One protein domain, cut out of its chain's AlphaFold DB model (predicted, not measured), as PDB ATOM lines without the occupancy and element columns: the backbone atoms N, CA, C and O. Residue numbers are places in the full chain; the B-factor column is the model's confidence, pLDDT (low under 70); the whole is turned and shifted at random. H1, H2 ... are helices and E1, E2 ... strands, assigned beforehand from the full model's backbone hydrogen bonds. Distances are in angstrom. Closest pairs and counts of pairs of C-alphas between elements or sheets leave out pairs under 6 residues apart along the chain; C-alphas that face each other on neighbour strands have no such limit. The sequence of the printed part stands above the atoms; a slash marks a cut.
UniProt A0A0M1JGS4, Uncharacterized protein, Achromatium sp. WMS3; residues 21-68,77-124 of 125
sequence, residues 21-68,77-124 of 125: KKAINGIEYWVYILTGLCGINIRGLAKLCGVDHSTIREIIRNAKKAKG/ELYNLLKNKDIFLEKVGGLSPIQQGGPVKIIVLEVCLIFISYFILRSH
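Overview. This is residues 21 to 68 and 77 to 124 of the 125 residues of an uncharacterized protein of Achromatium sp. WMS3 (UniProt A0A0M1JGS4). A small twisted sheet of four strands makes one end of the domain, and four helices gather at the other in a ring of contacts, H1 to H2 to H3 to H4 and back to H1. A long loop, residues 83 to 105, links H3 to E4. The 96 printed residues hold E1 E2 E3 H1 H2 H3 E4 H4; the sheet, order E1 E2 E3 E4, is all antiparallel, and the class is mixed. The whole is compact, radius of gyration of the C-alphas 13.4 A, spanning 36 by 34 by 25 A.

Along the chain. Find C-alpha 21 at (140.779, 128.379, 171.920), where E1, residues 21 to 24, begins. E2, 27 to 32, runs 16.8 A; E3 is 38 to 41. H1 is 42 to 49; H2, 53 to 65, runs 18.5 A; H3 is 77 to 82. E4 is 106 to 108; H4, 109 to 122, runs 19.9 A to C-alpha 122 at (159.839, 107.587, 183.284).

Arrangement. E1, E2 and E3 form a meander, each strand the antiparallel neighbour of the one before: look for N 22 and O 29 at 2.9 A, then N 30 and O 39 at 2.9 A. E4 pairs with E3 through N 107 and O 40, 2.8 A. H1 is on the sheet, at the sheet's level, with a height of 3.4 A. H4 is on the sheet and stands up from it at 56 degrees. H1 and H4 touch at C-alphas 49 and 116, 5.4 A. H2 touches H1 with residues 53 to 57 alone, C-alphas 46 and 53 being closest at 5.0 A. H2 touches H3 with residues 59 to 63 alone, C-alphas 63 and 79 being closest at 5.7 A. H3 and H4 touch, closest C-alphas 78 and 118 at 7.1 A, at a shallow tilt of 10 degrees, opposite ways. In H1, H2 and H3 every O i to N i+4 pair is within hydrogen-bond range; in H4, 9 of 10.

Size, cuts and confidence. The farthest C-alphas, Gly 93 and His 124, are 40.2 A apart. Residues 69 to 76 are not printed; C-alphas 68 and 77 are 18.1 A apart across the cut. H3 to E4 is a long link. Look for pLDDT under 70 at residues 66 to 68, 90 to 103 and 121 to 124.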
ATOM      1  N   LYS A  21     139.383 128.723 172.205       87.12
ATOM      2  CA  LYS A  21     140.779 128.379 171.920       87.12
ATOM      3  C   LYS A  21     141.697 129.348 172.657       87.12
ATOM      4  O   LYS A  21     141.541 130.562 172.542       87.12
ATOM      5  N   LYS A  22     142.685 128.815 173.366       87.62
ATOM      6  CA  LYS A  22     143.746 129.585 174.019       87.62
ATOM      7  C   LYS A  22     145.105 128.975 173.683       87.62
ATOM      8  O   LYS A  22     145.187 127.819 173.273       87.62
ATOM      9  N   ALA A  23     146.166 129.754 173.849       89.81
ATOM     10  CA  ALA A  23     147.533 129.296 173.649       89.81
ATOM     11  C   ALA A  23     148.418 129.782 174.797       89.81
ATOM     12  O   ALA A  23     148.405 130.965 175.129       89.81
ATOM     13  N   ILE A  24     149.181 128.868 175.396       87.56
ATOM     14  CA  ILE A  24     150.198 129.174 176.411       87.56
ATOM     15  C   ILE A  24     151.481 128.471 175.977       87.56
ATOM     16  O   ILE A  24     151.457 127.284 175.666       87.56
ATOM     17  N   ASN A  25     152.598 129.198 175.907       87.69
ATOM     18  CA  ASN A  25     153.913 128.653 175.530       87.69
ATOM     19  C   ASN A  25     153.905 127.863 174.200       87.69
ATOM     20  O   ASN A  25     154.601 126.855 174.031       87.69
ATOM     21  N   GLY A  26     153.087 128.301 173.238       85.00
ATOM     22  CA  GLY A  26     152.919 127.635 171.941       85.00
ATOM     23  C   GLY A  26     152.167 126.300 172.000       85.00
ATOM     24  O   GLY A  26     152.232 125.533 171.043       85.00
ATOM     25  N   ILE A  27     151.483 126.000 173.107       89.00
ATOM     26  CA  ILE A  27     150.567 124.868 173.243       89.00
ATOM     27  C   ILE A  27     149.148 125.409 173.179       89.00
ATOM     28  O   ILE A  27     148.726 126.207 174.018       89.00
ATOM     29  N   GLU A  28     148.420 124.971 172.162       90.06
ATOM     30  CA  GLU A  28     147.014 125.303 171.995       90.06
ATOM     31  C   GLU A  28     146.155 124.363 172.841       90.06
ATOM     32  O   GLU A  28     146.353 123.144 172.822       90.06
ATOM     33  N   TYR A  29     145.187 124.932 173.554       88.88
ATOM     34  CA  TYR A  29     144.172 124.188 174.285       88.88
ATOM     35  C   TYR A  29     142.780 124.732 173.994       88.88
ATOM     36  O   TYR A  29     142.590 125.904 173.650       88.88
ATOM     37  N   TRP A  30     141.805 123.844 174.126       89.31
ATOM     38  CA  TRP A  30     140.407 124.098 173.831       89.31
ATOM     39  C   TRP A  30     139.586 123.845 175.078       89.31
ATOM     40  O   TRP A  30     139.796 122.847 175.763       89.31
ATOM     41  N   VAL A  31     138.651 124.749 175.351       88.06
ATOM     42  CA  VAL A  31     137.692 124.644 176.450       88.06
ATOM     43  C   VAL A  31     136.293 124.803 175.877       88.06
ATOM     44  O   VAL A  31     136.004 125.797 175.211       88.06
ATOM     45  N   TYR A  32     135.426 123.834 176.133       86.81
ATOM     46  CA  TYR A  32     134.007 123.931 175.851       86.81
ATOM     47  C   TYR A  32     133.349 124.737 176.964       86.81
ATOM     48  O   TYR A  32     133.264 124.282 178.105       86.81
ATOM     49  N   ILE A  33     132.903 125.947 176.645       83.44
ATOM     50  CA  ILE A  33     132.499 126.935 177.656       83.44
ATOM     51  C   ILE A  33     131.326 126.475 178.527       83.44
ATOM     52  O   ILE A  33     131.248 126.864 179.686       83.44
ATOM     53  N   LEU A  34     130.433 125.635 177.991       83.12
ATOM     54  CA  LEU A  34     129.208 125.235 178.690       83.12
ATOM     55  C   LEU A  34     129.443 124.148 179.743       83.12
ATOM     56  O   LEU A  34     128.719 124.093 180.729       83.12
ATOM     57  N   THR A  35     130.425 123.268 179.533       84.62
ATOM     58  CA  THR A  35     130.676 122.116 180.423       84.62
ATOM     59  C   THR A  35     132.051 122.156 181.079       84.62
ATOM     60  O   THR A  35     132.342 121.324 181.930       84.62
ATOM     61  N   GLY A  36     132.926 123.074 180.662       85.50
ATOM     62  CA  GLY A  36     134.323 123.112 181.085       85.50
ATOM     63  C   GLY A  36     135.188 121.996 180.493       85.50
ATOM     64  O   GLY A  36     136.385 121.957 180.776       85.50
ATOM     65  N   LEU A  37     134.630 121.109 179.653       87.25
ATOM     66  CA  LEU A  37     135.393 120.050 178.995       87.25
ATOM     67  C   LEU A  37     136.541 120.651 178.197       87.25
ATOM     68  O   LEU A  37     136.346 121.557 177.388       87.25
ATOM     69  N   CYS A  38     137.740 120.132 178.405       90.31
ATOM     70  CA  CYS A  38     138.923 120.712 177.812       90.31
ATOM     71  C   CYS A  38     139.939 119.665 177.379       90.31
ATOM     72  O   CYS A  38     139.852 118.477 177.713       90.31
ATOM     73  N   GLY A  39     140.897 120.128 176.588       91.25
ATOM     74  CA  GLY A  39     141.951 119.284 176.070       91.25
ATOM     75  C   GLY A  39     142.879 120.015 175.116       91.25
ATOM     76  O   GLY A  39     142.720 121.206 174.840       91.25
ATOM     77  N   ILE A  40     143.843 119.271 174.589       92.06
ATOM     78  CA  ILE A  40     144.855 119.769 173.654       92.06
ATOM     79  C   ILE A  40     144.928 118.874 172.424       92.06
ATOM     80  O   ILE A  40     144.477 117.729 172.425       92.06
ATOM     81  N   ASN A  41     145.499 119.392 171.343       89.94
ATOM     82  CA  ASN A  41     145.751 118.579 170.161       89.94
ATOM     83  C   ASN A  41     146.972 117.659 170.376       89.94
ATOM     84  O   ASN A  41     147.781 117.851 171.286       89.94
ATOM     85  N   ILE A  42     147.131 116.670 169.491       90.12
ATOM     86  CA  ILE A  42     148.239 115.695 169.543       90.12
ATOM     87  C   ILE A  42     149.614 116.382 169.589       90.12
ATOM     88  O   ILE A  42     150.508 115.907 170.282       90.12
ATOM     89  N   ARG A  43     149.796 117.496 168.867       89.62
ATOM     90  CA  ARG A  43     151.081 118.214 168.814       89.62
ATOM     91  C   ARG A  43     151.415 118.886 170.144       89.62
ATOM     92  O   ARG A  43     152.550 118.803 170.596       89.62
ATOM     93  N   GLY A  44     150.427 119.517 170.776       91.69
ATOM     94  CA  GLY A  44     150.557 120.105 172.104       91.69
ATOM     95  C   GLY A  44     150.903 119.051 173.151       91.69
ATOM     96  O   GLY A  44     151.819 119.261 173.938       91.69
ATOM     97  N   LEU A  45     150.240 117.891 173.101       93.00
ATOM     98  CA  LEU A  45     150.541 116.782 174.008       93.00
ATOM     99  C   LEU A  45     151.952 116.231 173.794       93.00
ATOM    100  O   LEU A  45     152.682 116.035 174.755       93.00
ATOM    101  N   ALA A  46     152.361 116.035 172.541       91.75
ATOM    102  CA  ALA A  46     153.707 115.578 172.208       91.75
ATOM    103  C   ALA A  46     154.786 116.532 172.749       91.75
ATOM    104  O   ALA A  46     155.752 116.084 173.361       91.75
ATOM    105  N   LYS A  47     154.565 117.850 172.614       92.44
ATOM    106  CA  LYS A  47     155.448 118.882 173.175       92.44
ATOM    107  C   LYS A  47     155.537 118.804 174.701       92.44
ATOM    108  O   LYS A  47     156.635 118.919 175.232       92.44
ATOM    109  N   LEU A  48     154.415 118.595 175.394       91.56
ATOM    110  CA  LEU A  48     154.401 118.419 176.854       91.56
ATOM    111  C   LEU A  48     155.116 117.141 177.301       91.56
ATOM    112  O   LEU A  48     155.771 117.142 178.335       91.56
ATOM    113  N   CYS A  49     155.002 116.068 176.523       90.94
ATOM    114  CA  CYS A  49     155.624 114.785 176.829       90.94
ATOM    115  C   CYS A  49     157.089 114.679 176.370       90.94
ATOM    116  O   CYS A  49     157.714 113.660 176.637       90.94
ATOM    117  N   GLY A  50     157.630 115.670 175.651       91.12
ATOM    118  CA  GLY A  50     159.000 115.621 175.129       91.12
ATOM    119  C   GLY A  50     159.234 114.538 174.066       91.12
ATOM    120  O   GLY A  50     160.353 114.054 173.925       91.12
ATOM    121  N   VAL A  51     158.197 114.138 173.322       90.75
ATOM    122  CA  VAL A  51     158.263 113.070 172.304       90.75
ATOM    123  C   VAL A  51     157.786 113.560 170.943       90.75
ATOM    124  O   VAL A  51     157.107 114.584 170.840       90.75
ATOM    125  N   ASP A  52     158.091 112.812 169.880       92.12
ATOM    126  CA  ASP A  52     157.511 113.114 168.575       92.12
ATOM    127  C   ASP A  52     156.000 112.833 168.555       92.12
ATOM    128  O   ASP A  52     155.467 111.907 169.173       92.12
ATOM    129  N   HIS A  53     155.278 113.643 167.787       90.44
ATOM    130  CA  HIS A  53     153.835 113.521 167.644       90.44
ATOM    131  C   HIS A  53     153.396 112.181 167.023       90.44
ATOM    132  O   HIS A  53     152.261 111.746 167.248       90.44
ATOM    133  N   SER A  54     154.264 111.517 166.245       89.06
ATOM    134  CA  SER A  54     154.018 110.173 165.716       89.06
ATOM    135  C   SER A  54     153.943 109.123 166.824       89.06
ATOM    136  O   SER A  54     153.069 108.262 166.746       89.06
ATOM    137  N   THR A  55     154.735 109.250 167.894       89.81
ATOM    138  CA  THR A  55     154.700 108.356 169.061       89.81
ATOM    139  C   THR A  55     153.332 108.397 169.736       89.81
ATOM    140  O   THR A  55     152.693 107.363 169.930       89.81
ATOM    141  N   ILE A  56     152.819 109.600 170.017       90.25
ATOM    142  CA  ILE A  56     151.478 109.783 170.595       90.25
ATOM    143  C   ILE A  56     150.403 109.208 169.661       90.25
ATOM    144  O   ILE A  56     149.498 108.496 170.101       90.25
ATOM    145  N   ARG A  57     150.508 109.484 168.352       89.00
ATOM    146  CA  ARG A  57     149.571 108.976 167.339       89.00
ATOM    147  C   ARG A  57     149.557 107.447 167.296       89.00
ATOM    148  O   ARG A  57     148.481 106.859 167.203       89.00
ATOM    149  N   GLU A  58     150.723 106.814 167.344       86.38
ATOM    150  CA  GLU A  58     150.862 105.361 167.320       86.38
ATOM    151  C   GLU A  58     150.274 104.711 168.572       86.38
ATOM    152  O   GLU A  58     149.489 103.771 168.448       86.38
ATOM    153  N   ILE A  59     150.559 105.258 169.757       86.75
ATOM    154  CA  ILE A  59     149.987 104.772 171.019       86.75
ATOM    155  C   ILE A  59     148.460 104.835 170.971       86.75
ATOM    156  O   ILE A  59     147.795 103.837 171.243       86.75
ATOM    157  N   ILE A  60     147.891 105.972 170.558       86.44
ATOM    158  CA  ILE A  60     146.436 106.124 170.420       86.44
ATOM    159  C   ILE A  60     145.871 105.121 169.406       86.44
ATOM    160  O   ILE A  60     144.823 104.519 169.645       86.44
ATOM    161  N   ARG A  61     146.548 104.925 168.267       84.12
ATOM    162  CA  ARG A  61     146.137 103.956 167.241       84.12
ATOM    163  C   ARG A  61     146.107 102.537 167.809       84.12
ATOM    164  O   ARG A  61     145.143 101.817 167.564       84.12
ATOM    165  N   ASN A  62     147.125 102.154 168.574       79.50
ATOM    166  CA  ASN A  62     147.226 100.825 169.169       79.50
ATOM    167  C   ASN A  62     146.176 100.633 170.275       79.50
ATOM    168  O   ASN A  62     145.481  99.620 170.279       79.50
ATOM    169  N   ALA A  63     145.962 101.646 171.121       79.19
ATOM    170  CA  ALA A  63     144.917 101.639 172.144       79.19
ATOM    171  C   ALA A  63     143.503 101.507 171.552       79.19
ATOM    172  O   ALA A  63     142.649 100.845 172.134       79.19
ATOM    173  N   LYS A  64     143.251 102.092 170.371       76.44
ATOM    174  CA  LYS A  64     141.974 101.937 169.654       76.44
ATOM    175  C   LYS A  64     141.797 100.553 169.016       76.44
ATOM    176  O   LYS A  64     140.677 100.053 169.003       76.44
ATOM    177  N   LYS A  65     142.864  99.950 168.476       70.81
ATOM    178  CA  LYS A  65     142.812  98.638 167.796       70.81
ATOM    179  C   LYS A  65     142.538  97.479 168.751       70.81
ATOM    180  O   LYS A  65     141.797  96.572 168.404       70.81
ATOM    181  N   ALA A  66     143.074  97.542 169.961       59.56
ATOM    182  CA  ALA A  66     142.953  96.478 170.953       59.56
ATOM    183  C   ALA A  66     141.550  96.342 171.595       59.56
ATOM    184  O   ALA A  66     141.346  95.512 172.476       59.56
ATOM    185  N   LYS A  67     140.548  97.098 171.107       55.25
ATOM    186  CA  LYS A  67     139.119  96.812 171.341       55.25
ATOM    187  C   LYS A  67     138.618  95.538 170.631       55.25
ATOM    188  O   LYS A  67     137.485  95.144 170.883       55.25
ATOM    189  N   GLY A  68     139.426  94.906 169.775       49.56
ATOM    190  CA  GLY A  68     139.184  93.570 169.225       49.56
ATOM    191  C   GLY A  68     140.395  92.672 169.480       49.56
ATOM    192  O   GLY A  68     141.509  93.081 169.172       49.56
ATOM    193  N   GLU A  77     151.657  99.015 180.317       78.62
ATOM    194  CA  GLU A  77     151.003  99.800 181.372       78.62
ATOM    195  C   GLU A  77     150.161 100.950 180.786       78.62
ATOM    196  O   GLU A  77     149.001 101.134 181.148       78.62
ATOM    197  N   LEU A  78     150.695 101.641 179.772       80.94
ATOM    198  CA  LEU A  78     149.995 102.717 179.076       80.94
ATOM    199  C   LEU A  78     148.750 102.243 178.314       80.94
ATOM    200  O   LEU A  78     147.739 102.940 178.306       80.94
ATOM    201  N   TYR A  79     148.781 101.060 177.699       80.38
ATOM    202  CA  TYR A  79     147.585 100.485 177.086       80.38
ATOM    203  C   TYR A  79     146.487 100.250 178.129       80.38
ATOM    204  O   TYR A  79     145.343 100.640 177.905       80.38
ATOM    205  N   ASN A  80     146.834  99.687 179.287       82.31
ATOM    206  CA  ASN A  80     145.876  99.439 180.364       82.31
ATOM    207  C   ASN A  80     145.266 100.723 180.931       82.31
ATOM    208  O   ASN A  80     144.094 100.729 181.295       82.31
ATOM    209  N   LEU A  81     146.030 101.815 180.952       87.44
ATOM    210  CA  LEU A  81     145.525 103.125 181.359       87.44
ATOM    211  C   LEU A  81     144.585 103.743 180.314       87.44
ATOM    212  O   LEU A  81     143.712 104.527 180.672       87.44
ATOM    213  N   LEU A  82     144.746 103.411 179.032       87.12
ATOM    214  CA  LEU A  82     143.967 103.998 177.936       87.12
ATOM    215  C   LEU A  82     142.773 103.141 177.502       87.12
ATOM    216  O   LEU A  82     141.797 103.688 176.975       87.12
ATOM    217  N   LYS A  83     142.822 101.816 177.698       79.38
ATOM    218  CA  LYS A  83     141.725 100.911 177.339       79.38
ATOM    219  C   LYS A  83     140.472 101.351 178.099       79.38
ATOM    220  O   LYS A  83     140.506 101.569 179.303       79.38
ATOM    221  N   ASN A  84     139.370 101.527 177.378       82.00
ATOM    222  CA  ASN A  84     138.079 102.030 177.880       82.00
ATOM    223  C   ASN A  84     137.960 103.543 178.131       82.00
ATOM    224  O   ASN A  84     136.874 103.979 178.506       82.00
ATOM    225  N   LYS A  85     138.986 104.364 177.874       85.56
ATOM    226  CA  LYS A  85     138.849 105.830 177.963       85.56
ATOM    227  C   LYS A  85     138.387 106.446 176.646       85.56
ATOM    228  O   LYS A  85     138.785 106.021 175.558       85.56
ATOM    229  N   ASP A  86     137.573 107.491 176.746       87.44
ATOM    230  CA  ASP A  86     137.259 108.347 175.606       87.44
ATOM    231  C   ASP A  86     138.473 109.233 175.305       87.44
ATOM    232  O   ASP A  86     138.770 110.181 176.021       87.44
ATOM    233  N   ILE A  87     139.215 108.894 174.248       86.19
ATOM    234  CA  ILE A  87     140.492 109.558 173.942       86.19
ATOM    235  C   ILE A  87     140.287 110.991 173.457       86.19
ATOM    236  O   ILE A  87     141.063 111.877 173.805       86.19
ATOM    237  N   PHE A  88     139.260 111.218 172.641       86.12
ATOM    238  CA  PHE A  88     139.023 112.505 172.004       86.12
ATOM    239  C   PHE A  88     137.692 113.110 172.444       86.12
ATOM    240  O   PHE A  88     136.715 112.390 172.637       86.12
ATOM    241  N   LEU A  89     137.615 114.443 172.465       78.25
ATOM    242  CA  LEU A  89     136.378 115.216 172.668       78.25
ATOM    243  C   LEU A  89     135.396 115.122 171.474       78.25
ATOM    244  O   LEU A  89     134.493 115.943 171.344       78.25
ATOM    245  N   GLU A  90     135.534 114.106 170.613       66.12
ATOM    246  CA  GLU A  90     134.718 113.862 169.409       66.12
ATOM    247  C   GLU A  90     133.210 113.727 169.733       66.12
ATOM    248  O   GLU A  90     132.373 113.948 168.861       66.12
ATOM    249  N   LYS A  91     132.849 113.423 170.992       57.16
ATOM    250  CA  LYS A  91     131.460 113.233 171.453       57.16
ATOM    251  C   LYS A  91     130.716 114.504 171.878       57.16
ATOM    252  O   LYS A  91     129.542 114.408 172.225       57.16
ATOM    253  N   VAL A  92     131.326 115.692 171.839       55.12
ATOM    254  CA  VAL A  92     130.598 116.938 172.152       55.12
ATOM    255  C   VAL A  92     129.747 117.361 170.940       55.12
ATOM    256  O   VAL A  92     130.097 118.257 170.177       55.12
ATOM    257  N   GLY A  93     128.644 116.637 170.720       50.62
ATOM    258  CA  GLY A  93     127.517 117.024 169.860       50.62
ATOM    259  C   GLY A  93     127.800 117.250 168.368       50.62
ATOM    260  O   GLY A  93     127.059 117.994 167.737       50.62
ATOM    261  N   GLY A  94     128.874 116.693 167.793       55.59
ATOM    262  CA  GLY A  94     129.252 116.962 166.393       55.59
ATOM    263  C   GLY A  94     129.826 118.367 166.152       55.59
ATOM    264  O   GLY A  94     130.174 118.714 165.025       55.59
ATOM    265  N   LEU A  95     129.999 119.161 167.211       58.81
ATOM    266  CA  LEU A  95     130.523 120.525 167.174       58.81
ATOM    267  C   LEU A  95     132.029 120.517 167.432       58.81
ATOM    268  O   LEU A  95     132.500 121.167 168.356       58.81
ATOM    269  N   SER A  96     132.799 119.743 166.667       61.12
ATOM    270  CA  SER A  96     134.259 119.699 166.837       61.12
ATOM    271  C   SER A  96     134.877 121.093 166.639       61.12
ATOM    272  O   SER A  96     134.421 121.836 165.770       61.12
ATOM    273  N   PRO A  97     135.935 121.464 167.383       63.09
ATOM    274  CA  PRO A  97     136.640 122.710 167.118       63.09
ATOM    275  C   PRO A  97     137.229 122.669 165.705       63.09
ATOM    276  O   PRO A  97     137.900 121.708 165.350       63.09
ATOM    277  N   ILE A  98     136.977 123.690 164.888       64.44
ATOM    278  CA  ILE A  98     137.447 123.759 163.498       64.44
ATOM    279  C   ILE A  98     138.678 124.672 163.442       64.44
ATOM    280  O   ILE A  98     138.646 125.791 163.953       64.44
ATOM    281  N   GLN A  99     139.760 124.216 162.812       59.59
ATOM    282  CA  GLN A  99     140.768 125.106 162.222       59.59
ATOM    283  C   GLN A  99     140.574 125.070 160.708       59.59
ATOM    284  O   GLN A  99     140.110 124.057 160.193       59.59
ATOM    285  N   GLN A 100     140.861 126.174 160.009       46.84
ATOM    286  CA  GLN A 100     140.720 126.288 158.549       46.84
ATOM    287  C   GLN A 100     141.173 124.984 157.857       46.84
ATOM    288  O   GLN A 100     142.355 124.655 157.890       46.84
ATOM    289  N   GLY A 101     140.225 124.203 157.316       49.53
ATOM    290  CA  GLY A 101     140.492 122.879 156.729       49.53
ATOM    291  C   GLY A 101     139.924 121.649 157.461       49.53
ATOM    292  O   GLY A 101     140.058 120.550 156.931       49.53
ATOM    293  N   GLY A 102     139.265 121.779 158.622       58.06
ATOM    294  CA  GLY A 102     138.486 120.681 159.221       58.06
ATOM    295  C   GLY A 102     138.490 120.597 160.756       58.06
ATOM    296  O   GLY A 102     139.042 121.466 161.438       58.06
ATOM    297  N   PRO A 103     137.851 119.554 161.322       61.69
ATOM    298  CA  PRO A 103     137.769 119.359 162.766       61.69
ATOM    299  C   PRO A 103     139.136 119.001 163.368       61.69
ATOM    300  O   PRO A 103     139.813 118.064 162.940       61.69
ATOM    301  N   VAL A 104     139.532 119.730 164.407       72.44
ATOM    302  CA  VAL A 104     140.723 119.469 165.214       72.44
ATOM    303  C   VAL A 104     140.407 118.354 166.205       72.44
ATOM    304  O   VAL A 104     139.496 118.460 167.024       72.44
ATOM    305  N   LYS A 105     141.197 117.279 166.165       82.75
ATOM    306  CA  LYS A 105     141.103 116.193 167.146       82.75
ATOM    307  C   LYS A 105     141.732 116.622 168.468       82.75
ATOM    308  O   LYS A 105     142.958 116.715 168.569       82.75
ATOM    309  N   ILE A 106     140.883 116.875 169.460       88.00
ATOM    310  CA  ILE A 106     141.287 117.285 170.809       88.00
ATOM    311  C   ILE A 106     141.283 116.078 171.731       88.00
ATOM    312  O   ILE A 106     140.256 115.416 171.860       88.00
ATOM    313  N   ILE A 107     142.424 115.800 172.352       90.56
ATOM    314  CA  ILE A 107     142.581 114.750 173.356       90.56
ATOM    315  C   ILE A 107     142.039 115.276 174.682       90.56
ATOM    316  O   ILE A 107     142.402 116.379 175.088       90.56
ATOM    317  N   VAL A 108     141.180 114.501 175.346       92.00
ATOM    318  CA  VAL A 108     140.568 114.902 176.624       92.00
ATOM    319  C   VAL A 108     141.636 115.112 177.704       92.00
ATOM    320  O   VAL A 108     142.649 114.408 177.720       92.00
ATOM    321  N   LEU A 109     141.407 116.053 178.624       92.75
ATOM    322  CA  LEU A 109     142.346 116.366 179.710       92.75
ATOM    323  C   LEU A 109     142.810 115.123 180.483       92.75
ATOM    324  O   LEU A 109     144.005 114.960 180.705       92.75
ATOM    325  N   GLU A 110     141.890 114.229 180.846       92.88
ATOM    326  CA  GLU A 110     142.209 112.999 181.583       92.88
ATOM    327  C   GLU A 110     143.269 112.152 180.862       92.88
ATOM    328  O   GLU A 110     144.247 111.710 181.459       92.88
ATOM    329  N   VAL A 111     143.125 111.984 179.547       93.00
ATOM    330  CA  VAL A 111     144.087 111.241 178.735       93.00
ATOM    331  C   VAL A 111     145.394 112.013 178.596       93.00
ATOM    332  O   VAL A 111     146.459 111.409 178.659       93.00
ATOM    333  N   CYS A 112     145.349 113.343 178.494       93.44
ATOM    334  CA  CYS A 112     146.564 114.157 178.508       93.44
ATOM    335  C   CYS A 112     147.377 113.929 179.791       93.44
ATOM    336  O   CYS A 112     148.583 113.712 179.706       93.44
ATOM    337  N   LEU A 113     146.725 113.903 180.957       92.81
ATOM    338  CA  LEU A 113     147.380 113.653 182.245       92.81
ATOM    339  C   LEU A 113     148.025 112.263 182.314       92.81
ATOM    340  O   LEU A 113     149.129 112.140 182.840       92.81
ATOM    341  N   ILE A 114     147.392 111.238 181.738       93.19
ATOM    342  CA  ILE A 114     147.964 109.882 181.645       93.19
ATOM    343  C   ILE A 114     149.256 109.888 180.830       93.19
ATOM    344  O   ILE A 114     150.268 109.353 181.272       93.19
ATOM    345  N   PHE A 115     149.235 110.512 179.651       92.00
ATOM    346  CA  PHE A 115     150.412 110.612 178.788       92.00
ATOM    347  C   PHE A 115     151.546 111.393 179.455       92.00
ATOM    348  O   PHE A 115     152.684 110.928 179.455       92.00
ATOM    349  N   ILE A 116     151.234 112.549 180.047       91.38
ATOM    350  CA  ILE A 116     152.206 113.388 180.754       91.38
ATOM    351  C   ILE A 116     152.835 112.594 181.900       91.38
ATOM    352  O   ILE A 116     154.055 112.523 181.988       91.38
ATOM    353  N   SER A 117     152.018 111.934 182.724       89.75
ATOM    354  CA  SER A 117     152.509 111.121 183.841       89.75
ATOM    355  C   SER A 117     153.399 109.983 183.347       89.75
ATOM    356  O   SER A 117     154.496 109.796 183.858       89.75
ATOM    357  N   TYR A 118     152.975 109.259 182.309       89.00
ATOM    358  CA  TYR A 118     153.734 108.136 181.765       89.00
ATOM    359  C   TYR A 118     155.108 108.547 181.220       89.00
ATOM    360  O   TYR A 118     156.094 107.857 181.472       89.00
ATOM    361  N   PHE A 119     155.180 109.648 180.466       87.44
ATOM    362  CA  PHE A 119     156.428 110.081 179.838       87.44
ATOM    363  C   PHE A 119     157.336 110.849 180.800       87.44
ATOM    364  O   PHE A 119     158.520 110.546 180.853       87.44
ATOM    365  N   ILE A 120     156.801 111.768 181.608       82.69
ATOM    366  CA  ILE A 120     157.619 112.573 182.527       82.69
ATOM    367  C   ILE A 120     158.144 111.729 183.695       82.69
ATOM    368  O   ILE A 120     159.321 111.831 184.030       82.69
ATOM    369  N   LEU A 121     157.325 110.853 184.297       65.19
ATOM    370  CA  LEU A 121     157.773 110.039 185.440       65.19
ATOM    371  C   LEU A 121     158.818 108.986 185.047       65.19
ATOM    372  O   LEU A 121     159.622 108.587 185.882       65.19
ATOM    373  N   ARG A 122     158.840 108.546 183.783       65.12
ATOM    374  CA  ARG A 122     159.839 107.587 183.284       65.12
ATOM    375  C   ARG A 122     161.127 108.228 182.767       65.12
ATOM    376  O   ARG A 122     162.077 107.500 182.520       65.12
ATOM    377  N   SER A 123     161.190 109.551 182.620       56.16
ATOM    378  CA  SER A 123     162.422 110.261 182.238       56.16
ATOM    379  C   SER A 123     163.381 110.522 183.412       56.16
ATOM    380  O   SER A 123     164.447 111.088 183.196       56.16
ATOM    381  N   HIS A 124     163.014 110.131 184.638       48.19
ATOM    382  CA  HIS A 124     163.788 110.358 185.866       48.19
ATOM    383  C   HIS A 124     164.472 109.097 186.444       48.19
ATOM    384  O   HIS A 124     164.902 109.134 187.596       48.19
TER     385      HIS A 124